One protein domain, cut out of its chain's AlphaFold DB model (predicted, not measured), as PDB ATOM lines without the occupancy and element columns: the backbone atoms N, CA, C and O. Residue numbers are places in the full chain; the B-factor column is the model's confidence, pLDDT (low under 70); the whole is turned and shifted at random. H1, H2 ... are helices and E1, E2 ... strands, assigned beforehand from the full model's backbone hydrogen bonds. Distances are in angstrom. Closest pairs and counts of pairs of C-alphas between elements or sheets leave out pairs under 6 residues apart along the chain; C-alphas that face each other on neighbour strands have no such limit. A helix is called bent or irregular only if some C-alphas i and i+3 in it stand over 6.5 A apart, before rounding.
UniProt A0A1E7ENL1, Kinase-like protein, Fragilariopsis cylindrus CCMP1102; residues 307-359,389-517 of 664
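This is residues 307 to 359 and 389 to 517 of the 664 residues of the protein "Kinase-like protein" of Fragilariopsis cylindrus CCMP1102 (UniProt A0A1E7ENL1). A kinked helix, H3, forms the middle of the domain, between a small three-stranded sheet, E3, E4 and E5, and one long helix, H5. H1 and H4 also pack on H5, H4 at its beginning; the hairpin E1 and E2 lies away from the small sheet, and H6 lies beyond the last residues of H5. The printed part has 182 residues, with six named helices and five named strands in the order H1, E1, E2, E3, H2, H3, E4, E5, H4, H5, H6, and its class is mixed, helices and strands. The larger sheet has the order E3, E4, E5, and both sheets are antiparallel. The whole is compact, with a radius of gyration of the C-alphas of 17.7 A and spans of 55 by 40 by 34 A.

H1, residues 307 to 314, begins at C-alpha 307 at (1.381, 38.931, -27.515) and is 10.4 A long. After it come the strands E1, residues 333 to 337, 12.1 A, and E2, residues 340 to 344, 13.7 A. E3, residues 348 to 350, is 6.6 A long, and H2, residues 351 to 355, is 6.0 A. After the cut, H3, residues 396 to 412, begins at C-alpha 396 at (2.229, 57.644, -16.093) and is 23.3 A long. H3 has a kink of 28 degrees near residue 403, and it is only just irregular: C-alphas 398 and 401 are 6.8 A apart. E4, residues 423 to 426, is 9.8 A long, and E5, residues 433 to 436, is 10.0 A. H4, residues 461 to 469, is 12.1 A, and H5, residues 479 to 504, is 36.8 A. H6, residues 509 to 517, is 12.3 A and ends at C-alpha 517 at (0.417, 22.118, -32.193).

H5 is the hub, touching three helices. H1 touches residues 490 to 497 of H5, closest at the C-alphas of Trp 313 and Ala 490, 6.5 A, opposite ways at a steep tilt of 69 degrees, only just short of about perpendicular. H3 touches residues 479 to 491 of H5, closest at the C-alphas of Val 404 and Met 487, 5.3 A; they run the same way at a tilt of 36 degrees, only just steep. H4 touches residues 479 to 481 of H5, about perpendicular at 77 degrees, with the closest C-alphas, of Leu 467 and Met 480, 4.9 A apart. H5 and H6 meet only through their link. H3 is on the sheet at a height over the sheet of 5.8 A, only just over E5, with three of its C-alphas falling on that strand; the closest C-alphas of H3 and E5, of Leu 399 and Lys 433, are 5.2 A apart. H2 only grazes the sheet. E3 and E4 are antiparallel, with N 349 and O 425 within hydrogen-bond range at 2.9 A. The hairpin E4 and E5 has N 426 and O 433 at 2.8 A. The hairpin E1 and E2 has N 334 and O 342 at 2.8 A, and both strands are apart from E4 and E5. Every O i to N i+4 pair is within hydrogen-bond range in H1, H2, H4, H5 and H6; in H3, 11 of 13 are.

The two C-alphas farthest apart, of Ser 359 and Val 507, are 60.9 A from each other. Residues 360 to 388 are not printed, and C-alphas 359 and 389 are 9.2 A apart across this cut. Of the links that are printed whole, H1 to E1 and E5 to H4 are long. The mean pLDDT of the printed part is 78.0; among the 42 residues under 70 are residues 442 to 456 and 498 to 517, and the mean for H6 is 36.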
ATOM      1  N   LYS A 307       0.813  38.540 -26.208       81.50
ATOM      2  CA  LYS A 307       1.381  38.931 -27.515       81.50
ATOM      3  C   LYS A 307       0.326  38.897 -28.636       81.50
ATOM      4  O   LYS A 307       0.303  39.762 -29.511       81.50
ATOM      5  N   LEU A 308      -0.600  37.933 -28.589       81.88
ATOM      6  CA  LEU A 308      -1.740  37.891 -29.510       81.88
ATOM      7  C   LEU A 308      -2.673  39.098 -29.324       81.88
ATOM      8  O   LEU A 308      -3.069  39.711 -30.312       81.88
ATOM      9  N   CYS A 309      -3.016  39.457 -28.084       81.62
ATOM     10  CA  CYS A 309      -3.859  40.623 -27.807       81.62
ATOM     11  C   CYS A 309      -3.201  41.922 -28.275       81.62
ATOM     12  O   CYS A 309      -3.855  42.723 -28.937       81.62
ATOM     13  N   GLU A 310      -1.904  42.088 -28.016       87.88
ATOM     14  CA  GLU A 310      -1.124  43.216 -28.530       87.88
ATOM     15  C   GLU A 310      -1.204  43.311 -30.058       87.88
ATOM     16  O   GLU A 310      -1.495  44.377 -30.594       87.88
ATOM     17  N   THR A 311      -1.067  42.185 -30.764       83.62
ATOM     18  CA  THR A 311      -1.209  42.140 -32.230       83.62
ATOM     19  C   THR A 311      -2.621  42.541 -32.684       83.62
ATOM     20  O   THR A 311      -2.782  43.303 -33.640       83.62
ATOM     21  N   ILE A 312      -3.663  42.067 -31.993       82.69
ATOM     22  CA  ILE A 312      -5.061  42.430 -32.285       82.69
ATOM     23  C   ILE A 312      -5.275  43.939 -32.121       82.69
ATOM     24  O   ILE A 312      -5.940  44.562 -32.944       82.69
ATOM     25  N   TRP A 313      -4.720  44.543 -31.073       89.88
ATOM     26  CA  TRP A 313      -4.888  45.971 -30.820       89.88
ATOM     27  C   TRP A 313      -4.027  46.846 -31.729       89.88
ATOM     28  O   TRP A 313      -4.496  47.888 -32.179       89.88
ATOM     29  N   ALA A 314      -2.814  46.408 -32.062       89.12
ATOM     30  CA  ALA A 314      -1.947  47.092 -33.018       89.12
ATOM     31  C   ALA A 314      -2.552  47.136 -34.431       89.12
ATOM     32  O   ALA A 314      -2.340  48.097 -35.166       89.12
ATOM     33  N   THR A 315      -3.336  46.120 -34.802       83.31
ATOM     34  CA  THR A 315      -4.038  46.044 -36.096       83.31
ATOM     35  C   THR A 315      -5.429  46.682 -36.076       83.31
ATOM     36  O   THR A 315      -6.093  46.761 -37.113       83.31
ATOM     37  N   ALA A 316      -5.896  47.154 -34.916       78.31
ATOM     38  CA  ALA A 316      -7.212  47.753 -34.784       78.31
ATOM     39  C   ALA A 316      -7.271  49.113 -35.494       78.31
ATOM     40  O   ALA A 316      -6.504  50.027 -35.203       78.31
ATOM     41  N   SER A 317      -8.246  49.283 -36.388       79.94
ATOM     42  CA  SER A 317      -8.486  50.539 -37.108       79.94
ATOM     43  C   SER A 317      -9.288  51.535 -36.255       79.94
ATOM     44  O   SER A 317     -10.366  51.984 -36.660       79.94
ATOM     45  N   ILE A 318      -8.820  51.812 -35.038       83.31
ATOM     46  CA  ILE A 318      -9.388  52.830 -34.152       83.31
ATOM     47  C   ILE A 318      -8.323  53.831 -33.742       83.31
ATOM     48  O   ILE A 318      -7.144  53.510 -33.632       83.31
ATOM     49  N   GLU A 319      -8.775  55.054 -33.514       85.19
ATOM     50  CA  GLU A 319      -7.971  56.074 -32.869       85.19
ATOM     51  C   GLU A 319      -8.026  55.828 -31.361       85.19
ATOM     52  O   GLU A 319      -9.102  55.807 -30.761       85.19
ATOM     53  N   TRP A 320      -6.864  55.546 -30.782       88.69
ATOM     54  CA  TRP A 320      -6.699  55.320 -29.351       88.69
ATOM     55  C   TRP A 320      -6.550  56.668 -28.649       88.69
ATOM     56  O   TRP A 320      -5.767  57.502 -29.107       88.69
ATOM     57  N   MET A 321      -7.250  56.881 -27.534       89.62
ATOM     58  CA  MET A 321      -7.161  58.142 -26.784       89.62
ATOM     59  C   MET A 321      -5.760  58.337 -26.204       89.62
ATOM     60  O   MET A 321      -5.219  59.438 -26.215       89.62
ATOM     61  N   LEU A 322      -5.090  57.250 -25.820       91.12
ATOM     62  CA  LEU A 322      -3.686  57.261 -25.408       91.12
ATOM     63  C   LEU A 322      -2.703  57.496 -26.574       91.12
ATOM     64  O   LEU A 322      -1.490  57.383 -26.386       91.12
ATOM     65  N   GLN A 323      -3.201  57.812 -27.777       90.62
ATOM     66  CA  GLN A 323      -2.451  58.092 -29.011       90.62
ATOM     67  C   GLN A 323      -1.631  56.914 -29.553       90.62
ATOM     68  O   GLN A 323      -0.934  57.032 -30.563       90.62
ATOM     69  N   LYS A 324      -1.696  55.762 -28.885       90.62
ATOM     70  CA  LYS A 324      -1.014  54.523 -29.252       90.62
ATOM     71  C   LYS A 324      -1.885  53.333 -28.864       90.62
ATOM     72  O   LYS A 324      -2.580  53.410 -27.850       90.62
ATOM     73  N   PRO A 325      -1.822  52.227 -29.624       92.62
ATOM     74  CA  PRO A 325      -2.487  50.999 -29.224       92.62
ATOM     75  C   PRO A 325      -1.939  50.499 -27.878       92.62
ATOM     76  O   PRO A 325      -0.766  50.733 -27.565       92.62
ATOM     77  N   PRO A 326      -2.762  49.787 -27.091       94.56
ATOM     78  CA  PRO A 326      -2.305  49.077 -25.913       94.56
ATOM     79  C   PRO A 326      -1.135  48.155 -26.248       94.56
ATOM     80  O   PRO A 326      -1.182  47.397 -27.218       94.56
ATOM     81  N   THR A 327      -0.106  48.212 -25.415       94.44
ATOM     82  CA  THR A 327       1.086  47.369 -25.523       94.44
ATOM     83  C   THR A 327       1.087  46.341 -24.408       94.44
ATOM     84  O   THR A 327       0.411  46.513 -23.389       94.44
ATOM     85  N   VAL A 328       1.835  45.254 -24.575       88.88
ATOM     86  CA  VAL A 328       1.971  44.251 -23.517       88.88
ATOM     87  C   VAL A 328       3.436  43.974 -23.232       88.88
ATOM     88  O   VAL A 328       4.250  43.792 -24.127       88.88
ATOM     89  N   CYS A 329       3.775  43.924 -21.947       90.75
ATOM     90  CA  CYS A 329       5.064  43.437 -21.493       90.75
ATOM     91  C   CYS A 329       4.866  42.060 -20.856       90.75
ATOM     92  O   CYS A 329       4.148  41.925 -19.863       90.75
ATOM     93  N   ALA A 330       5.468  41.037 -21.458       87.75
ATOM     94  CA  ALA A 330       5.473  39.671 -20.954       87.75
ATOM     95  C   ALA A 330       6.893  39.112 -21.050       87.75
ATOM     96  O   ALA A 330       7.549  39.296 -22.074       87.75
ATOM     97  N   TYR A 331       7.331  38.429 -19.997       87.81
ATOM     98  CA  TYR A 331       8.603  37.714 -19.966       87.81
ATOM     99  C   TYR A 331       8.534  36.441 -20.807       87.81
ATOM    100  O   TYR A 331       7.481  35.800 -20.917       87.81
ATOM    101  N   ASP A 332       9.671  36.044 -21.366       84.06
ATOM    102  CA  ASP A 332       9.777  34.765 -22.055       84.06
ATOM    103  C   ASP A 332       9.841  33.579 -21.078       84.06
ATOM    104  O   ASP A 332      10.312  33.674 -19.942       84.06
ATOM    105  N   VAL A 333       9.337  32.427 -21.534       82.44
ATOM    106  CA  VAL A 333       9.183  31.212 -20.723       82.44
ATOM    107  C   VAL A 333       9.696  30.002 -21.489       82.44
ATOM    108  O   VAL A 333       9.261  29.734 -22.608       82.44
ATOM    109  N   VAL A 334      10.567  29.221 -20.853       81.31
ATOM    110  CA  VAL A 334      11.022  27.915 -21.341       81.31
ATOM    111  C   VAL A 334      10.588  26.847 -20.346       81.31
ATOM    112  O   VAL A 334      11.135  26.726 -19.250       81.31
ATOM    113  N   VAL A 335       9.594  26.053 -20.737       75.94
ATOM    114  CA  VAL A 335       9.114  24.915 -19.943       75.94
ATOM    115  C   VAL A 335      10.015  23.715 -20.213       75.94
ATOM    116  O   VAL A 335      10.120  23.273 -21.355       75.94
ATOM    117  N   THR A 336      10.652  23.176 -19.173       69.75
ATOM    118  CA  THR A 336      11.560  22.023 -19.305       69.75
ATOM    119  C   THR A 336      10.973  20.738 -18.739       69.75
ATOM    120  O   THR A 336      11.361  19.651 -19.159       69.75
ATOM    121  N   SER A 337      10.014  20.833 -17.816       61.75
ATOM    122  CA  SER A 337       9.327  19.681 -17.223       61.75
ATOM    123  C   SER A 337       7.912  20.062 -16.754       61.75
ATOM    124  O   SER A 337       7.560  21.245 -16.789       61.75
ATOM    125  N   PRO A 338       7.071  19.100 -16.324       68.50
ATOM    126  CA  PRO A 338       5.717  19.395 -15.845       68.50
ATOM    127  C   PRO A 338       5.638  20.368 -14.657       68.50
ATOM    128  O   PRO A 338       4.604  21.012 -14.489       68.50
ATOM    129  N   ASP A 339       6.686  20.464 -13.837       72.69
ATOM    130  CA  ASP A 339       6.742  21.297 -12.632       72.69
ATOM    131  C   ASP A 339       8.024  22.144 -12.533       72.69
ATOM    132  O   ASP A 339       8.363  22.629 -11.453       72.69
ATOM    133  N   ALA A 340       8.754  22.344 -13.632       70.88
ATOM    134  CA  ALA A 340       9.945  23.190 -13.642       70.88
ATOM    135  C   ALA A 340      10.213  23.841 -15.000       70.88
ATOM    136  O   ALA A 340       9.818  23.342 -16.059       70.88
ATOM    137  N   GLY A 341      10.963  24.938 -14.957       77.38
ATOM    138  CA  GLY A 341      11.503  25.590 -16.139       77.38
ATOM    139  C   GLY A 341      12.184  26.914 -15.821       77.38
ATOM    140  O   GLY A 341      12.554  27.200 -14.678       77.38
ATOM    141  N   TYR A 342      12.357  27.711 -16.867       82.25
ATOM    142  CA  TYR A 342      13.083  28.970 -16.843       82.25
ATOM    143  C   TYR A 342      12.182  30.114 -17.296       82.25
ATOM    144  O   TYR A 342      11.442  29.988 -18.270       82.25
ATOM    145  N   LEU A 343      12.280  31.235 -16.594       89.38
ATOM    146  CA  LEU A 343      11.627  32.495 -16.925       89.38
ATOM    147  C   LEU A 343      12.703  33.529 -17.244       89.38
ATOM    148  O   LEU A 343      13.781  33.511 -16.644       89.38
ATOM    149  N   GLU A 344      12.429  34.427 -18.179       89.94
ATOM    150  CA  GLU A 344      13.253  35.611 -18.374       89.94
ATOM    151  C   GLU A 344      13.207  36.458 -17.096       89.94
ATOM    152  O   GLU A 344      12.136  36.772 -16.569       89.94
ATOM    153  N   MET A 345      14.376  36.818 -16.571       91.62
ATOM    154  CA  MET A 345      14.457  37.703 -15.418       91.62
ATOM    155  C   MET A 345      14.423  39.156 -15.889       91.62
ATOM    156  O   MET A 345      15.423  39.684 -16.372       91.62
ATOM    157  N   VAL A 346      13.281  39.810 -15.688       91.19
ATOM    158  CA  VAL A 346      13.072  41.222 -16.027       91.19
ATOM    159  C   VAL A 346      13.154  42.072 -14.750       91.19
ATOM    160  O   VAL A 346      12.300  41.930 -13.870       91.19
ATOM    161  N   PRO A 347      14.163  42.949 -14.600       88.19
ATOM    162  CA  PRO A 347      14.248  43.863 -13.465       88.19
ATOM    163  C   PRO A 347      13.122  44.907 -13.487       88.19
ATOM    164  O   PRO A 347      12.777  45.441 -14.539       88.19
ATOM    165  N   GLY A 348      12.594  45.249 -12.314       90.56
ATOM    166  CA  GLY A 348      11.596  46.304 -12.151       90.56
ATOM    167  C   GLY A 348      11.288  46.585 -10.683       90.56
ATOM    168  O   GLY A 348      11.900  45.988  -9.796       90.56
ATOM    169  N   LYS A 349      10.349  47.506 -10.440       92.06
ATOM    170  CA  LYS A 349       9.846  47.864  -9.102       92.06
ATOM    171  C   LYS A 349       8.393  47.422  -8.955       92.06
ATOM    172  O   LYS A 349       7.564  47.764  -9.807       92.06
ATOM    173  N   THR A 350       8.061  46.673  -7.906       92.38
ATOM    174  CA  THR A 350       6.669  46.223  -7.706       92.38
ATOM    175  C   THR A 350       5.757  47.400  -7.369       92.38
ATOM    176  O   THR A 350       6.198  48.438  -6.874       92.38
ATOM    177  N   PHE A 351       4.454  47.259  -7.595       91.31
ATOM    178  CA  PHE A 351       3.485  48.287  -7.220       91.31
ATOM    179  C   PHE A 351       3.484  48.509  -5.706       91.31
ATOM    180  O   PHE A 351       3.245  49.635  -5.265       91.31
ATOM    181  N   LEU A 352       3.794  47.468  -4.922       89.75
ATOM    182  CA  LEU A 352       3.949  47.592  -3.478       89.75
ATOM    183  C   LEU A 352       5.146  48.483  -3.141       89.75
ATOM    184  O   LEU A 352       5.001  49.411  -2.349       89.75
ATOM    185  N   GLU A 353       6.310  48.238  -3.750       89.25
ATOM    186  CA  GLU A 353       7.505  49.074  -3.573       89.25
ATOM    187  C   GLU A 353       7.237  50.522  -3.989       89.25
ATOM    188  O   GLU A 353       7.588  51.451  -3.265       89.25
ATOM    189  N   LEU A 354       6.546  50.728  -5.112       89.44
ATOM    190  CA  LEU A 354       6.237  52.066  -5.613       89.44
ATOM    191  C   LEU A 354       5.266  52.844  -4.720       89.44
ATOM    192  O   LEU A 354       5.352  54.069  -4.611       89.44
ATOM    193  N   SER A 355       4.351  52.129  -4.068       85.75
ATOM    194  CA  SER A 355       3.343  52.704  -3.174       85.75
ATOM    195  C   SER A 355       3.876  52.972  -1.763       85.75
ATOM    196  O   SER A 355       3.188  53.597  -0.951       85.75
ATOM    197  N   GLN A 356       5.101  52.538  -1.448       82.69
ATOM    198  CA  GLN A 356       5.763  52.891  -0.196       82.69
ATOM    199  C   GLN A 356       6.192  54.365  -0.210       82.69
ATOM    200  O   GLN A 356       6.607  54.922  -1.227       82.69
ATOM    201  N   LYS A 357       6.075  55.027   0.947       70.94
ATOM    202  CA  LYS A 357       6.507  56.422   1.103       70.94
ATOM    203  C   LYS A 357       8.023  56.509   0.994       70.94
ATOM    204  O   LYS A 357       8.726  55.765   1.682       70.94
ATOM    205  N   VAL A 358       8.511  57.479   0.223       62.16
ATOM    206  CA  VAL A 358       9.931  57.827   0.196       62.16
ATOM    207  C   VAL A 358      10.296  58.362   1.577       62.16
ATOM    208  O   VAL A 358       9.926  59.473   1.956       62.16
ATOM    209  N   SER A 359      10.989  57.552   2.376       51.19
ATOM    210  CA  SER A 359      11.607  58.059   3.596       51.19
ATOM    211  C   SER A 359      12.794  58.903   3.160       51.19
ATOM    212  O   SER A 359      13.763  58.376   2.620       51.19
ATOM    213  N   THR A 389       5.477  59.389  -3.043       76.88
ATOM    214  CA  THR A 389       5.618  57.975  -3.383       76.88
ATOM    215  C   THR A 389       6.529  57.885  -4.599       76.88
ATOM    216  O   THR A 389       6.689  58.863  -5.330       76.88
ATOM    217  N   LEU A 390       7.106  56.714  -4.858       85.56
ATOM    218  CA  LEU A 390       7.968  56.535  -6.033       85.56
ATOM    219  C   LEU A 390       7.179  56.608  -7.353       85.56
ATOM    220  O   LEU A 390       7.772  56.721  -8.420       85.56
ATOM    221  N   TRP A 391       5.841  56.618  -7.300       87.31
ATOM    222  CA  TRP A 391       4.981  56.904  -8.453       87.31
ATOM    223  C   TRP A 391       5.201  58.297  -9.057       87.31
ATOM    224  O   TRP A 391       4.818  58.523 -10.205       87.31
ATOM    225  N   GLU A 392       5.800  59.234  -8.314       85.06
ATOM    226  CA  GLU A 392       6.150  60.562  -8.832       85.06
ATOM    227  C   GLU A 392       7.251  60.510  -9.894       85.06
ATOM    228  O   GLU A 392       7.205  61.300 -10.838       85.06
ATOM    229  N   GLU A 393       8.173  59.551  -9.769       86.75
ATOM    230  CA  GLU A 393       9.301  59.324 -10.683       86.75
ATOM    231  C   GLU A 393       8.854  58.686 -12.007       86.75
ATOM    232  O   GLU A 393       9.569  58.750 -13.001       86.75
ATOM    233  N   ILE A 394       7.659  58.086 -12.039       90.62
ATOM    234  CA  ILE A 394       7.155  57.356 -13.202       90.62
ATOM    235  C   ILE A 394       6.312  58.274 -14.085       90.62
ATOM    236  O   ILE A 394       5.323  58.875 -13.639       90.62
ATOM    237  N   ASP A 395       6.656  58.308 -15.373       93.31
ATOM    238  CA  ASP A 395       5.826  58.912 -16.412       93.31
ATOM    239  C   ASP A 395       4.590  58.040 -16.680       93.31
ATOM    240  O   ASP A 395       4.596  57.088 -17.468       93.31
ATOM    241  N   VAL A 396       3.494  58.378 -15.999       94.12
ATOM    242  CA  VAL A 396       2.229  57.644 -16.093       94.12
ATOM    243  C   VAL A 396       1.579  57.735 -17.476       94.12
ATOM    244  O   VAL A 396       0.814  56.834 -17.821       94.12
ATOM    245  N   LYS A 397       1.898  58.752 -18.297       94.06
ATOM    246  CA  LYS A 397       1.386  58.844 -19.678       94.06
ATOM    247  C   LYS A 397       1.988  57.749 -20.549       94.06
ATOM    248  O   LYS A 397       1.273  57.122 -21.326       94.06
ATOM    249  N   LYS A 398       3.285  57.484 -20.389       94.75
ATOM    250  CA  LYS A 398       3.978  56.407 -21.111       94.75
ATOM    251  C   LYS A 398       3.638  55.022 -20.574       94.75
ATOM    252  O   LYS A 398       3.563  54.075 -21.349       94.75
ATOM    253  N   LEU A 399       3.358  54.923 -19.275       95.75
ATOM    254  CA  LEU A 399       2.913  53.681 -18.647       95.75
ATOM    255  C   LEU A 399       1.497  53.266 -19.101       95.75
ATOM    256  O   LEU A 399       1.213  52.071 -19.212       95.75
ATOM    257  N   ALA A 400       0.608  54.227 -19.374       95.81
ATOM    258  CA  ALA A 400      -0.819  53.997 -19.620       95.81
ATOM    259  C   ALA A 400      -1.149  52.943 -20.703       95.81
ATOM    260  O   ALA A 400      -1.952  52.057 -20.401       95.81
ATOM    261  N   PRO A 401      -0.530  52.926 -21.903       95.88
ATOM    262  CA  PRO A 401      -0.823  51.901 -22.910       95.88
ATOM    263  C   PRO A 401      -0.566  50.473 -22.411       95.88
ATOM    264  O   PRO A 401      -1.363  49.568 -22.664       95.88
ATOM    265  N   SER A 402       0.509  50.277 -21.644       96.12
ATOM    266  CA  SER A 402       0.840  48.971 -21.065       96.12
ATOM    267  C   SER A 402      -0.074  48.585 -19.896       96.12
ATOM    268  O   SER A 402      -0.383  47.406 -19.723       96.12
ATOM    269  N   LEU A 403      -0.577  49.568 -19.133       95.12
ATOM    270  CA  LEU A 403      -1.623  49.344 -18.129       95.12
ATOM    271  C   LEU A 403      -2.885  48.802 -18.804       95.12
ATOM    272  O   LEU A 403      -3.416  47.784 -18.362       95.12
ATOM    273  N   VAL A 404      -3.340  49.436 -19.891       93.94
ATOM    274  CA  VAL A 404      -4.505  48.966 -20.658       93.94
ATOM    275  C   VAL A 404      -4.294  47.524 -21.119       93.94
ATOM    276  O   VAL A 404      -5.131  46.662 -20.836       93.94
ATOM    277  N   GLY A 405      -3.161  47.246 -21.770       92.94
ATOM    278  CA  GLY A 405      -2.879  45.928 -22.328       92.94
ATOM    279  C   GLY A 405      -2.821  44.831 -21.266       92.94
ATOM    280  O   GLY A 405      -3.496  43.805 -21.393       92.94
ATOM    281  N   ALA A 406      -2.096  45.062 -20.171       91.25
ATOM    282  CA  ALA A 406      -2.003  44.111 -19.067       91.25
ATOM    283  C   ALA A 406      -3.359  43.905 -18.372       91.25
ATOM    284  O   ALA A 406      -3.802  42.768 -18.182       91.25
ATOM    285  N   TYR A 407      -4.076  44.979 -18.024       89.94
ATOM    286  CA  TYR A 407      -5.351  44.857 -17.318       89.94
ATOM    287  C   TYR A 407      -6.417  44.128 -18.131       89.94
ATOM    288  O   TYR A 407      -7.106  43.273 -17.567       89.94
ATOM    289  N   ILE A 408      -6.550  44.448 -19.420       88.31
ATOM    290  CA  ILE A 408      -7.550  43.821 -20.285       88.31
ATOM    291  C   ILE A 408      -7.185  42.375 -20.587       88.31
ATOM    292  O   ILE A 408      -8.057  41.512 -20.492       88.31
ATOM    293  N   THR A 409      -5.913  42.070 -20.842       86.44
ATOM    294  CA  THR A 409      -5.471  40.681 -21.028       86.44
ATOM    295  C   THR A 409      -5.799  39.828 -19.804       86.44
ATOM    296  O   THR A 409      -6.400  38.758 -19.910       86.44
ATOM    297  N   ASN A 410      -5.492  40.343 -18.615       85.50
ATOM    298  CA  ASN A 410      -5.719  39.631 -17.363       85.50
ATOM    299  C   ASN A 410      -7.210  39.511 -17.023       85.50
ATOM    300  O   ASN A 410      -7.632  38.503 -16.457       85.50
ATOM    301  N   PHE A 411      -8.024  40.496 -17.414       82.81
ATOM    302  CA  PHE A 411      -9.482  40.411 -17.330       82.81
ATOM    303  C   PHE A 411     -10.037  39.323 -18.261       82.81
ATOM    304  O   PHE A 411     -10.826  38.488 -17.817       82.81
ATOM    305  N   ILE A 412      -9.587  39.285 -19.521       78.56
ATOM    306  CA  ILE A 412      -9.996  38.281 -20.516       78.56
ATOM    307  C   ILE A 412      -9.509  36.880 -20.143       78.56
ATOM    308  O   ILE A 412     -10.164  35.914 -20.483       78.56
ATOM    309  N   LEU A 413      -8.397  36.705 -19.440       77.12
ATOM    310  CA  LEU A 413      -7.990  35.367 -18.993       77.12
ATOM    311  C   LEU A 413      -8.453  35.030 -17.579       77.12
ATOM    312  O   LEU A 413      -8.196  33.930 -17.095       77.12
ATOM    313  N   GLY A 414      -9.175  35.937 -16.920       75.81
ATOM    314  CA  GLY A 414      -9.673  35.732 -15.565       75.81
ATOM    315  C   GLY A 414      -8.553  35.458 -14.560       75.81
ATOM    316  O   GLY A 414      -8.713  34.586 -13.703       75.81
ATOM    317  N   VAL A 415      -7.426  36.167 -14.692       81.00
ATOM    318  CA  VAL A 415      -6.281  36.087 -13.775       81.00
ATOM    319  C   VAL A 415      -6.697  36.612 -12.406       81.00
ATOM    320  O   VAL A 415      -7.276  37.697 -12.296       81.00
ATOM    321  N   ARG A 416      -6.402  35.844 -11.354       74.50
ATOM    322  CA  ARG A 416      -6.902  36.122  -9.998       74.50
ATOM    323  C   ARG A 416      -5.867  36.623  -9.004       74.50
ATOM    324  O   ARG A 416      -6.233  37.371  -8.100       74.50
ATOM    325  N   ASP A 417      -4.602  36.256  -9.166       76.88
ATOM    326  CA  ASP A 417      -3.554  36.574  -8.192       76.88
ATOM    327  C   ASP A 417      -2.927  37.953  -8.454       76.88
ATOM    328  O   ASP A 417      -1.830  38.093  -8.993       76.88
ATOM    329  N   ARG A 418      -3.723  38.998  -8.196       75.75
ATOM    330  CA  ARG A 418      -3.507  40.378  -8.675       75.75
ATOM    331  C   ARG A 418      -3.140  41.357  -7.560       75.75
ATOM    332  O   ARG A 418      -3.624  42.487  -7.535       75.75
ATOM    333  N   HIS A 419      -2.343  40.911  -6.599       83.12
ATOM    334  CA  HIS A 419      -1.857  41.777  -5.529       83.12
ATOM    335  C   HIS A 419      -0.668  42.636  -5.988       83.12
ATOM    336  O   HIS A 419      -0.028  42.353  -6.998       83.12
ATOM    337  N   GLU A 420      -0.361  43.688  -5.230       84.50
ATOM    338  CA  GLU A 420       0.648  44.693  -5.597       84.50
ATOM    339  C   GLU A 420       2.076  44.126  -5.726       84.50
ATOM    340  O   GLU A 420       2.872  44.687  -6.472       84.50
ATOM    341  N   ASP A 421       2.393  42.995  -5.080       86.31
ATOM    342  CA  ASP A 421       3.684  42.303  -5.274       86.31
ATOM    343  C   ASP A 421       3.820  41.586  -6.631       86.31
ATOM    344  O   ASP A 421       4.937  41.364  -7.089       86.31
ATOM    345  N   ASN A 422       2.706  41.250  -7.294       88.94
ATOM    346  CA  ASN A 422       2.704  40.566  -8.595       88.94
ATOM    347  C   ASN A 422       2.533  41.538  -9.770       88.94
ATOM    348  O   ASN A 422       2.484  41.120 -10.925       88.94
ATOM    349  N   MET A 423       2.418  42.836  -9.497       91.12
ATOM    350  CA  MET A 423       2.367  43.879 -10.518       91.12
ATOM    351  C   MET A 423       3.632  44.714 -10.416       91.12
ATOM    352  O   MET A 423       3.992  45.165  -9.334       91.12
ATOM    353  N   MET A 424       4.314  44.917 -11.535       92.62
ATOM    354  CA  MET A 424       5.616  45.568 -11.579       92.62
ATOM    355  C   MET A 424       5.661  46.606 -12.692       92.62
ATOM    356  O   MET A 424       5.050  46.425 -13.745       92.62
ATOM    357  N   VAL A 425       6.388  47.695 -12.454       94.62
ATOM    358  CA  VAL A 425       6.829  48.602 -13.515       94.62
ATOM    359  C   VAL A 425       8.248  48.214 -13.909       94.62
ATOM    360  O   VAL A 425       9.128  48.104 -13.052       94.62
ATOM    361  N   VAL A 426       8.439  47.969 -15.198       94.00
ATOM    362  CA  VAL A 426       9.700  47.568 -15.831       94.00
ATOM    363  C   VAL A 426      10.085  48.573 -16.912       94.00
ATOM    364  O   VAL A 426       9.265  49.401 -17.307       94.00
ATOM    365  N   GLY A 427      11.311  48.471 -17.418       89.25
ATOM    366  CA  GLY A 427      11.857  49.425 -18.384       89.25
ATOM    367  C   GLY A 427      12.607  50.570 -17.709       89.25
ATOM    368  O   GLY A 427      12.751  50.607 -16.486       89.25
ATOM    369  N   ASP A 428      13.140  51.469 -18.529       83.06
ATOM    370  CA  ASP A 428      13.789  52.688 -18.062       83.06
ATOM    371  C   ASP A 428      12.764  53.822 -17.877       83.06
ATOM    372  O   ASP A 428      11.588  53.693 -18.223       83.06
ATOM    373  N   ASP A 429      13.215  54.963 -17.357       79.25
ATOM    374  CA  ASP A 429      12.356  56.140 -17.156       79.25
ATOM    375  C   ASP A 429      11.774  56.680 -18.483       79.25
ATOM    376  O   ASP A 429      10.810  57.453 -18.494       79.25
ATOM    377  N   ASN A 430      12.345  56.280 -19.626       83.44
ATOM    378  CA  ASN A 430      11.917  56.730 -20.943       83.44
ATOM    379  C   ASN A 430      10.820  55.864 -21.564       83.44
ATOM    380  O   ASN A 430      10.060  56.417 -22.361       83.44
ATOM    381  N   ASP A 431      10.722  54.581 -21.214       88.38
ATOM    382  CA  ASP A 431       9.709  53.632 -21.695       88.38
ATOM    383  C   ASP A 431       9.200  52.709 -20.561       88.38
ATOM    384  O   ASP A 431       9.359  51.484 -20.630       88.38
ATOM    385  N   PRO A 432       8.591  53.270 -19.494       94.06
ATOM    386  CA  PRO A 432       8.076  52.474 -18.388       94.06
ATOM    387  C   PRO A 432       6.872  51.639 -18.838       94.06
ATOM    388  O   PRO A 432       5.910  52.163 -19.405       94.06
ATOM    389  N   LYS A 433       6.886  50.341 -18.529       95.12
ATOM    390  CA  LYS A 433       5.810  49.398 -18.863       95.12
ATOM    391  C   LYS A 433       5.320  48.649 -17.637       95.12
ATOM    392  O   LYS A 433       6.094  48.275 -16.763       95.12
ATOM    393  N   MET A 434       4.020  48.386 -17.586       93.81
ATOM    394  CA  MET A 434       3.426  47.475 -16.622       93.81
ATOM    395  C   MET A 434       3.673  46.039 -17.077       93.81
ATOM    396  O   MET A 434       3.334  45.664 -18.199       93.81
ATOM    397  N   MET A 435       4.181  45.221 -16.165       93.06
ATOM    398  CA  MET A 435       4.274  43.778 -16.313       93.06
ATOM    399  C   MET A 435       3.609  43.113 -15.107       93.06
ATOM    400  O   MET A 435       3.881  43.468 -13.960       93.06
ATOM    401  N   GLN A 436       2.724  42.149 -15.360       90.69
ATOM    402  CA  GLN A 436       2.227  41.254 -14.315       90.69
ATOM    403  C   GLN A 436       3.058  39.967 -14.321       90.69
ATOM    404  O   GLN A 436       3.417  39.472 -15.387       90.69
ATOM    405  N   ILE A 437       3.352  39.443 -13.133       90.00
ATOM    406  CA  ILE A 437       4.124  38.216 -12.923       90.00
ATOM    407  C   ILE A 437       3.327  37.184 -12.118       90.00
ATOM    408  O   ILE A 437       2.321  37.518 -11.492       90.00
ATOM    409  N   ASP A 438       3.815  35.941 -12.136       85.06
ATOM    410  CA  ASP A 438       3.319  34.796 -11.357       85.06
ATOM    411  C   ASP A 438       1.874  34.385 -11.704       85.06
ATOM    412  O   ASP A 438       0.914  34.600 -10.961       85.06
ATOM    413  N   PHE A 439       1.703  33.748 -12.867       80.81
ATOM    414  CA  PHE A 439       0.386  33.368 -13.394       80.81
ATOM    415  C   PHE A 439      -0.107  31.994 -12.908       80.81
ATOM    416  O   PHE A 439      -0.635  31.189 -13.678       80.81
ATOM    417  N   GLY A 440       0.002  31.723 -11.606       68.75
ATOM    418  CA  GLY A 440      -0.406  30.439 -11.022       68.75
ATOM    419  C   GLY A 440      -1.911  30.138 -11.110       68.75
ATOM    420  O   GLY A 440      -2.301  28.972 -11.108       68.75
ATOM    421  N   TYR A 441      -2.759  31.170 -11.220       72.38
ATOM    422  CA  TYR A 441      -4.223  31.049 -11.180       72.38
ATOM    423  C   TYR A 441      -4.889  31.829 -12.322       72.38
ATOM    424  O   TYR A 441      -5.222  33.013 -12.191       72.38
ATOM    425  N   ILE A 442      -5.098  31.136 -13.442       67.38
ATOM    426  CA  ILE A 442      -5.727  31.662 -14.663       67.38
ATOM    427  C   ILE A 442      -7.051  30.938 -14.952       67.38
ATOM    428  O   ILE A 442      -7.361  29.920 -14.335       67.38
ATOM    429  N   LEU A 443      -7.860  31.449 -15.885       66.38
ATOM    430  CA  LEU A 443      -9.127  30.849 -16.339       66.38
ATOM    431  C   LEU A 443     -10.127  30.583 -15.201       66.38
ATOM    432  O   LEU A 443     -10.830  29.571 -15.183       66.38
ATOM    433  N   MET A 444     -10.216  31.532 -14.265       58.62
ATOM    434  CA  MET A 444     -11.093  31.484 -13.091       58.62
ATOM    435  C   MET A 444     -10.759  30.384 -12.072       58.62
ATOM    436  O   MET A 444     -11.625  30.002 -11.276       58.62
ATOM    437  N   GLU A 445      -9.509  29.928 -12.022       60.78
ATOM    438  CA  GLU A 445      -8.987  29.205 -10.860       60.78
ATOM    439  C   GLU A 445      -8.802  30.158  -9.666       60.78
ATOM    440  O   GLU A 445      -8.763  31.381  -9.826       60.78
ATOM    441  N   TYR A 446      -8.799  29.618  -8.445       62.06
ATOM    442  CA  TYR A 446      -8.760  30.417  -7.214       62.06
ATOM    443  C   TYR A 446      -7.589  29.973  -6.339       62.06
ATOM    444  O   TYR A 446      -7.483  28.772  -6.057       62.06
ATOM    445  N   PRO A 447      -6.777  30.909  -5.820       55.72
ATOM    446  CA  PRO A 447      -5.879  30.586  -4.725       55.72
ATOM    447  C   PRO A 447      -6.698  30.120  -3.514       55.72
ATOM    448  O   PRO A 447      -7.627  30.788  -3.064       55.72
ATOM    449  N   GLY A 448      -6.381  28.931  -2.996       54.03
ATOM    450  CA  GLY A 448      -6.983  28.402  -1.767       54.03
ATOM    451  C   GLY A 448      -8.421  27.871  -1.877       54.03
ATOM    452  O   GLY A 448      -9.029  27.612  -0.843       54.03
ATOM    453  N   GLY A 449      -8.978  27.693  -3.082       46.75
ATOM    454  CA  GLY A 449     -10.278  27.023  -3.274       46.75
ATOM    455  C   GLY A 449     -11.507  27.792  -2.766       46.75
ATOM    456  O   GLY A 449     -12.604  27.237  -2.727       46.75
ATOM    457  N   VAL A 450     -11.355  29.064  -2.386       44.09
ATOM    458  CA  VAL A 450     -12.469  29.919  -1.955       44.09
ATOM    459  C   VAL A 450     -13.121  30.547  -3.184       44.09
ATOM    460  O   VAL A 450     -12.483  31.286  -3.928       44.09
ATOM    461  N   HIS A 451     -14.411  30.278  -3.381       47.16
ATOM    462  CA  HIS A 451     -15.221  30.849  -4.457       47.16
ATOM    463  C   HIS A 451     -15.561  32.327  -4.196       47.16
ATOM    464  O   HIS A 451     -16.719  32.653  -3.955       47.16
ATOM    465  N   PHE A 452     -14.582  33.235  -4.228       41.62
ATOM    466  CA  PHE A 452     -14.860  34.672  -4.308       41.62
ATOM    467  C   PHE A 452     -13.899  35.425  -5.239       41.62
ATOM    468  O   PHE A 452     -12.764  35.023  -5.472       41.62
ATOM    469  N   ASP A 453     -14.451  36.526  -5.749       45.97
ATOM    470  CA  ASP A 453     -13.994  37.512  -6.731       45.97
ATOM    471  C   ASP A 453     -14.129  37.199  -8.236       45.97
ATOM    472  O   ASP A 453     -13.501  36.321  -8.833       45.97
ATOM    473  N   MET A 454     -15.006  37.992  -8.865       50.97
ATOM    474  CA  MET A 454     -15.034  38.266 -10.302       50.97
ATOM    475  C   MET A 454     -13.688  38.898 -10.709       50.97
ATOM    476  O   MET A 454     -13.049  39.495  -9.843       50.97
ATOM    477  N   PRO A 455     -13.230  38.807 -11.972       54.62
ATOM    478  CA  PRO A 455     -12.008  39.494 -12.388       54.62
ATOM    479  C   PRO A 455     -12.146  41.004 -12.124       54.62
ATOM    480  O   PRO A 455     -12.888  41.694 -12.821       54.62
ATOM    481  N   ARG A 456     -11.493  41.516 -11.072       63.50
ATOM    482  CA  ARG A 456     -11.481  42.946 -10.731       63.50
ATOM    483  C   ARG A 456     -10.222  43.590 -11.282       63.50
ATOM    484  O   ARG A 456      -9.146  42.988 -11.289       63.50
ATOM    485  N   LEU A 457     -10.362  44.819 -11.756       70.62
ATOM    486  CA  LEU A 457      -9.246  45.704 -12.057       70.62
ATOM    487  C   LEU A 457      -8.828  46.362 -10.740       70.62
ATOM    488  O   LEU A 457      -9.611  47.111 -10.160       70.62
ATOM    489  N   THR A 458      -7.637  46.032 -10.244       74.06
ATOM    490  CA  THR A 458      -7.110  46.570  -8.983       74.06
ATOM    491  C   THR A 458      -5.950  47.494  -9.304       74.06
ATOM    492  O   THR A 458      -5.005  47.057  -9.946       74.06
ATOM    493  N   MET A 459      -6.014  48.745  -8.849       84.38
ATOM    494  CA  MET A 459      -4.936  49.730  -8.972       84.38
ATOM    495  C   MET A 459      -4.634  50.331  -7.593       84.38
ATOM    496  O   MET A 459      -5.582  50.595  -6.844       84.38
ATOM    497  N   PRO A 460      -3.359  50.599  -7.256       85.94
ATOM    498  CA  PRO A 460      -3.009  51.350  -6.057       85.94
ATOM    499  C   PRO A 460      -3.642  52.742  -6.081       85.94
ATOM    500  O   PRO A 460      -3.662  53.404  -7.120       85.94
ATOM    501  N   ILE A 461      -4.114  53.221  -4.926       86.19
ATOM    502  CA  ILE A 461      -4.772  54.536  -4.812       86.19
ATOM    503  C   ILE A 461      -3.847  55.658  -5.300       86.19
ATOM    504  O   ILE A 461      -4.291  56.532  -6.034       86.19
ATOM    505  N   ALA A 462      -2.551  55.594  -4.978       86.44
ATOM    506  CA  ALA A 462      -1.572  56.585  -5.427       86.44
ATOM    507  C   ALA A 462      -1.461  56.661  -6.963       86.44
ATOM    508  O   ALA A 462      -1.360  57.751  -7.524       86.44
ATOM    509  N   LEU A 463      -1.537  55.517  -7.654       89.44
ATOM    510  CA  LEU A 463      -1.563  55.476  -9.117       89.44
ATOM    511  C   LEU A 463      -2.879  56.046  -9.661       89.44
ATOM    512  O   LEU A 463      -2.859  56.821 -10.612       89.44
ATOM    513  N   VAL A 464      -4.016  55.713  -9.041       89.19
ATOM    514  CA  VAL A 464      -5.329  56.269  -9.412       89.19
ATOM    515  C   VAL A 464      -5.341  57.793  -9.278       89.19
ATOM    516  O   VAL A 464      -5.773  58.482 -10.199       89.19
ATOM    517  N   ASP A 465      -4.821  58.329  -8.176       89.56
ATOM    518  CA  ASP A 465      -4.719  59.772  -7.947       89.56
ATOM    519  C   ASP A 465      -3.806  60.433  -8.995       89.56
ATOM    520  O   ASP A 465      -4.164  61.460  -9.577       89.56
ATOM    521  N   ARG A 466      -2.663  59.812  -9.324       91.62
ATOM    522  CA  ARG A 466      -1.766  60.278 -10.399       91.62
ATOM    523  C   ARG A 466      -2.470  60.316 -11.756       91.62
ATOM    524  O   ARG A 466      -2.405  61.343 -12.429       91.62
ATOM    525  N   LEU A 467      -3.177  59.255 -12.138       92.00
ATOM    526  CA  LEU A 467      -3.921  59.179 -13.402       92.00
ATOM    527  C   LEU A 467      -5.057  60.218 -13.477       92.00
ATOM    528  O   LEU A 467      -5.240  60.834 -14.520       92.00
ATOM    529  N   ASN A 468      -5.778  60.462 -12.378       92.56
ATOM    530  CA  ASN A 468      -6.832  61.487 -12.323       92.56
ATOM    531  C   ASN A 468      -6.276  62.920 -12.325       92.56
ATOM    532  O   ASN A 468      -6.914  63.830 -12.841       92.56
ATOM    533  N   SER A 469      -5.100  63.140 -11.732       92.69
ATOM    534  CA  SER A 469      -4.463  64.467 -11.686       92.69
ATOM    535  C   SER A 469      -3.708  64.832 -12.970       92.69
ATOM    536  O   SER A 469      -3.394  66.001 -13.197       92.69
ATOM    537  N   THR A 470      -3.407  63.843 -13.812       93.75
ATOM    538  CA  THR A 470      -2.689  64.033 -15.073       93.75
ATOM    539  C   THR A 470      -3.675  64.334 -16.194       93.75
ATOM    540  O   THR A 470      -4.649  63.607 -16.372       93.75
ATOM    541  N   LYS A 471      -3.410  65.381 -16.981       93.69
ATOM    542  CA  LYS A 471      -4.209  65.695 -18.174       93.69
ATOM    543  C   LYS A 471      -4.131  64.575 -19.208       93.69
ATOM    544  O   LYS A 471      -3.032  64.068 -19.467       93.69
ATOM    545  N   GLY A 472      -5.274  64.250 -19.798       90.38
ATOM    546  CA  GLY A 472      -5.417  63.354 -20.938       90.38
ATOM    547  C   GLY A 472      -4.818  63.935 -22.218       90.38
ATOM    548  O   GLY A 472      -3.991  64.851 -22.196       90.38
ATOM    549  N   SER A 473      -5.198  63.343 -23.338       87.19
ATOM    550  CA  SER A 473      -4.695  63.639 -24.677       87.19
ATOM    551  C   SER A 473      -5.265  64.925 -25.274       87.19
ATOM    552  O   SER A 473      -4.553  65.616 -25.999       87.19
ATOM    553  N   ASP A 474      -6.506  65.270 -24.937       85.06
ATOM    554  CA  ASP A 474      -7.215  66.465 -25.407       85.06
ATOM    555  C   ASP A 474      -7.119  67.661 -24.439       85.06
ATOM    556  O   ASP A 474      -7.741  68.693 -24.674       85.06
ATOM    557  N   ASP A 475      -6.342  67.537 -23.355       84.12
ATOM    558  CA  ASP A 475      -6.197  68.505 -22.253       84.12
ATOM    559  C   ASP A 475      -7.492  68.876 -21.490       84.12
ATOM    560  O   ASP A 475      -7.406  69.570 -20.467       84.12
ATOM    561  N   GLU A 476      -8.657  68.406 -21.943       86.62
ATOM    562  CA  GLU A 476      -9.971  68.579 -21.311       86.62
ATOM    563  C   GLU A 476     -10.317  67.406 -20.388       86.62
ATOM    564  O   GLU A 476     -10.963  67.590 -19.354       86.62
ATOM    565  N   THR A 477      -9.867  66.206 -20.751       89.50
ATOM    566  CA  THR A 477     -10.049  64.977 -19.982       89.50
ATOM    567  C   THR A 477      -8.870  64.695 -19.060       89.50
ATOM    568  O   THR A 477      -7.781  65.270 -19.157       89.50
ATOM    569  N   THR A 478      -9.087  63.780 -18.122       93.69
ATOM    570  CA  THR A 478      -8.012  63.181 -17.327       93.69
ATOM    571  C   THR A 478      -7.418  61.973 -18.047       93.69
ATOM    572  O   THR A 478      -8.096  61.270 -18.793       93.69
ATOM    573  N   LEU A 479      -6.159  61.649 -17.755       94.31
ATOM    574  CA  LEU A 479      -5.517  60.442 -18.275       94.31
ATOM    575  C   LEU A 479      -6.253  59.163 -17.832       94.31
ATOM    576  O   LEU A 479      -6.223  58.159 -18.539       94.31
ATOM    577  N   MET A 480      -6.933  59.188 -16.680       92.06
ATOM    578  CA  MET A 480      -7.798  58.088 -16.243       92.06
ATOM    579  C   MET A 480      -8.991  57.878 -17.187       92.06
ATOM    580  O   MET A 480      -9.343  56.731 -17.460       92.06
ATOM    581  N   GLU A 481      -9.612  58.945 -17.690       88.88
ATOM    582  CA  GLU A 481     -10.718  58.832 -18.650       88.88
ATOM    583  C   GLU A 481     -10.244  58.246 -19.984       88.88
ATOM    584  O   GLU A 481     -10.882  57.323 -20.496       88.88
ATOM    585  N   ASP A 482      -9.094  58.700 -20.492       90.25
ATOM    586  CA  ASP A 482      -8.465  58.135 -21.694       90.25
ATOM    587  C   ASP A 482      -8.136  56.651 -21.510       90.25
ATOM    588  O   ASP A 482      -8.438  55.815 -22.365       90.25
ATOM    589  N   LEU A 483      -7.573  56.300 -20.351       91.62
ATOM    590  CA  LEU A 483      -7.262  54.922 -19.998       91.62
ATOM    591  C   LEU A 483      -8.533  54.063 -19.954       91.62
ATOM    592  O   LEU A 483      -8.552  52.976 -20.521       91.62
ATOM    593  N   GLN A 484      -9.616  54.534 -19.331       87.00
ATOM    594  CA  GLN A 484     -10.891  53.809 -19.282       87.00
ATOM    595  C   GLN A 484     -11.520  53.628 -20.667       87.00
ATOM    596  O   GLN A 484     -12.057  52.553 -20.960       87.00
ATOM    597  N   HIS A 485     -11.444  54.655 -21.518       88.25
ATOM    598  CA  HIS A 485     -11.899  54.577 -22.901       88.25
ATOM    599  C   HIS A 485     -11.150  53.476 -23.656       88.25
ATOM    600  O   HIS A 485     -11.771  52.564 -24.213       88.25
ATOM    601  N   ASP A 486      -9.820  53.504 -23.608       88.69
ATOM    602  CA  ASP A 486      -8.986  52.555 -24.339       88.69
ATOM    603  C   ASP A 486      -9.079  51.140 -23.756       88.69
ATOM    604  O   ASP A 486      -9.068  50.165 -24.505       88.69
ATOM    605  N   MET A 487      -9.300  50.991 -22.446       87.25
ATOM    606  CA  MET A 487      -9.651  49.709 -21.820       87.25
ATOM    607  C   MET A 487     -10.934  49.105 -22.394       87.25
ATOM    608  O   MET A 487     -10.970  47.917 -22.732       87.25
ATOM    609  N   LEU A 488     -11.993  49.906 -22.525       81.25
ATOM    610  CA  LEU A 488     -13.248  49.447 -23.114       81.25
ATOM    611  C   LEU A 488     -13.066  49.094 -24.595       81.25
ATOM    612  O   LEU A 488     -13.533  48.041 -25.037       81.25
ATOM    613  N   ALA A 489     -12.369  49.942 -25.352       77.31
ATOM    614  CA  ALA A 489     -12.092  49.718 -26.765       77.31
ATOM    615  C   ALA A 489     -11.283  48.428 -26.984       77.31
ATOM    616  O   ALA A 489     -11.683  47.581 -27.785       77.31
ATOM    617  N   ALA A 490     -10.215  48.230 -26.210       83.38
ATOM    618  CA  ALA A 490      -9.376  47.038 -26.237       83.38
ATOM    619  C   ALA A 490     -10.174  45.763 -25.930       83.38
ATOM    620  O   ALA A 490     -10.057  44.765 -26.651       83.38
ATOM    621  N   TYR A 491     -11.030  45.799 -24.902       82.94
ATOM    622  CA  TYR A 491     -11.902  44.674 -24.564       82.94
ATOM    623  C   TYR A 491     -12.870  44.336 -25.701       82.94
ATOM    624  O   TYR A 491     -13.000  43.169 -26.071       82.94
ATOM    625  N   LEU A 492     -13.543  45.341 -26.270       76.56
ATOM    626  CA  LEU A 492     -14.501  45.134 -27.355       76.56
ATOM    627  C   LEU A 492     -13.819  44.560 -28.597       76.56
ATOM    628  O   LEU A 492     -14.328  43.598 -29.170       76.56
ATOM    629  N   TRP A 493     -12.659  45.091 -28.980       78.62
ATOM    630  CA  TRP A 493     -11.885  44.593 -30.117       78.62
ATOM    631  C   TRP A 493     -11.465  43.138 -29.945       78.62
ATOM    632  O   TRP A 493     -11.739  42.316 -30.822       78.62
ATOM    633  N   ALA A 494     -10.891  42.798 -28.792       73.00
ATOM    634  CA  ALA A 494     -10.539  41.420 -28.477       73.00
ATOM    635  C   ALA A 494     -11.784  40.515 -28.472       73.00
ATOM    636  O   ALA A 494     -11.782  39.444 -29.076       73.00
ATOM    637  N   HIS A 495     -12.888  40.962 -27.863       75.50
ATOM    638  CA  HIS A 495     -14.147  40.220 -27.841       75.50
ATOM    639  C   HIS A 495     -14.685  39.943 -29.252       75.50
ATOM    640  O   HIS A 495     -15.075  38.812 -29.543       75.50
ATOM    641  N   PHE A 496     -14.702  40.944 -30.138       68.25
ATOM    642  CA  PHE A 496     -15.154  40.769 -31.519       68.25
ATOM    643  C   PHE A 496     -14.238  39.845 -32.307       68.25
ATOM    644  O   PHE A 496     -14.750  38.955 -32.986       68.25
ATOM    645  N   PHE A 497     -12.921  40.018 -32.182       71.94
ATOM    646  CA  PHE A 497     -11.939  39.160 -32.832       71.94
ATOM    647  C   PHE A 497     -12.148  37.700 -32.423       71.94
ATOM    648  O   PHE A 497     -12.466  36.864 -33.265       71.94
ATOM    649  N   PHE A 498     -12.113  37.397 -31.122       68.19
ATOM    650  CA  PHE A 498     -12.285  36.025 -30.644       68.19
ATOM    651  C   PHE A 498     -13.675  35.464 -30.953       68.19
ATOM    652  O   PHE A 498     -13.792  34.300 -31.322       68.19
ATOM    653  N   ARG A 499     -14.744  36.267 -30.884       61.47
ATOM    654  CA  ARG A 499     -16.091  35.806 -31.257       61.47
ATOM    655  C   ARG A 499     -16.202  35.503 -32.753       61.47
ATOM    656  O   ARG A 499     -16.886  34.546 -33.117       61.47
ATOM    657  N   ARG A 500     -15.568  36.306 -33.614       54.28
ATOM    658  CA  ARG A 500     -15.533  36.077 -35.063       54.28
ATOM    659  C   ARG A 500     -14.702  34.846 -35.391       54.28
ATOM    660  O   ARG A 500     -15.213  33.991 -36.098       54.28
ATOM    661  N   GLU A 501     -13.507  34.706 -34.826       51.72
ATOM    662  CA  GLU A 501     -12.652  33.531 -35.030       51.72
ATOM    663  C   GLU A 501     -13.272  32.254 -34.453       51.72
ATOM    664  O   GLU A 501     -13.127  31.192 -35.036       51.72
ATOM    665  N   VAL A 502     -14.046  32.319 -33.365       47.12
ATOM    666  CA  VAL A 502     -14.822  31.157 -32.888       47.12
ATOM    667  C   VAL A 502     -15.954  30.812 -33.864       47.12
ATOM    668  O   VAL A 502     -16.213  29.636 -34.104       47.12
ATOM    669  N   LYS A 503     -16.605  31.807 -34.482       34.88
ATOM    670  CA  LYS A 503     -17.657  31.584 -35.492       34.88
ATOM    671  C   LYS A 503     -17.116  31.138 -36.860       34.88
ATOM    672  O   LYS A 503     -17.741  30.299 -37.495       34.88
ATOM    673  N   GLN A 504     -15.977  31.662 -37.310       35.91
ATOM    674  CA  GLN A 504     -15.305  31.283 -38.564       35.91
ATOM    675  C   GLN A 504     -14.475  29.996 -38.390       35.91
ATOM    676  O   GLN A 504     -14.432  29.132 -39.265       35.91
ATOM    677  N   GLY A 505     -13.884  29.807 -37.212       34.91
ATOM    678  CA  GLY A 505     -13.114  28.635 -36.800       34.91
ATOM    679  C   GLY A 505     -13.951  27.402 -36.465       34.91
ATOM    680  O   GLY A 505     -13.375  26.322 -36.338       34.91
ATOM    681  N   MET A 506     -15.284  27.515 -36.412       35.22
ATOM    682  CA  MET A 506     -16.182  26.353 -36.414       35.22
ATOM    683  C   MET A 506     -16.147  25.553 -37.728       35.22
ATOM    684  O   MET A 506     -16.736  24.477 -37.761       35.22
ATOM    685  N   VAL A 507     -15.443  26.003 -38.780       35.78
ATOM    686  CA  VAL A 507     -15.358  25.234 -40.039       35.78
ATOM    687  C   VAL A 507     -13.940  24.814 -40.462       35.78
ATOM    688  O   VAL A 507     -13.819  23.752 -41.063       35.78
ATOM    689  N   SER A 508     -12.836  25.507 -40.133       35.00
ATOM    690  CA  SER A 508     -11.506  24.995 -40.566       35.00
ATOM    691  C   SER A 508     -10.280  25.361 -39.715       35.00
ATOM    692  O   SER A 508      -9.372  24.538 -39.570       35.00
ATOM    693  N   GLY A 509     -10.235  26.550 -39.105       35.31
ATOM    694  CA  GLY A 509      -9.023  27.049 -38.437       35.31
ATOM    695  C   GLY A 509      -8.677  26.350 -37.117       35.31
ATOM    696  O   GLY A 509      -7.511  26.037 -36.867       35.31
ATOM    697  N   TYR A 510      -9.683  26.039 -36.294       37.53
ATOM    698  CA  TYR A 510      -9.472  25.497 -34.947       37.53
ATOM    699  C   TYR A 510      -8.891  24.073 -34.968       37.53
ATOM    700  O   TYR A 510      -7.887  23.805 -34.310       37.53
ATOM    701  N   TYR A 511      -9.428  23.173 -35.803       37.06
ATOM    702  CA  TYR A 511      -8.874  21.820 -35.963       37.06
ATOM    703  C   TYR A 511      -7.522  21.816 -36.692       37.06
ATOM    704  O   TYR A 511      -6.673  20.982 -36.382       37.06
ATOM    705  N   GLY A 512      -7.276  22.762 -37.607       34.78
ATOM    706  CA  GLY A 512      -5.988  22.904 -38.293       34.78
ATOM    707  C   GLY A 512      -4.869  23.428 -37.387       34.78
ATOM    708  O   GLY A 512      -3.726  22.991 -37.505       34.78
ATOM    709  N   PHE A 513      -5.179  24.342 -36.464       35.91
ATOM    710  CA  PHE A 513      -4.240  24.810 -35.443       35.91
ATOM    711  C   PHE A 513      -3.959  23.705 -34.418       35.91
ATOM    712  O   PHE A 513      -2.799  23.345 -34.239       35.91
ATOM    713  N   VAL A 514      -4.999  23.060 -33.866       35.94
ATOM    714  CA  VAL A 514      -4.871  21.943 -32.904       35.94
ATOM    715  C   VAL A 514      -4.089  20.761 -33.494       35.94
ATOM    716  O   VAL A 514      -3.222  20.209 -32.823       35.94
ATOM    717  N   LYS A 515      -4.291  20.411 -34.771       38.34
ATOM    718  CA  LYS A 515      -3.538  19.344 -35.460       38.34
ATOM    719  C   LYS A 515      -2.065  19.704 -35.738       38.34
ATOM    720  O   LYS A 515      -1.267  18.795 -35.935       38.34
ATOM    721  N   ARG A 516      -1.699  20.996 -35.734       38.38
ATOM    722  CA  ARG A 516      -0.319  21.492 -35.937       38.38
ATOM    723  C   ARG A 516       0.464  21.695 -34.637       38.38
ATOM    724  O   ARG A 516       1.678  21.532 -34.654       38.38
ATOM    725  N   ILE A 517      -0.211  21.996 -33.525       31.28
ATOM    726  CA  ILE A 517       0.417  22.118 -32.193       31.28
ATOM    727  C   ILE A 517       0.358  20.827 -31.364       31.28
ATOM    728  O   ILE A 517       0.965  20.764 -30.298       31.28
TER     729      ILE A 517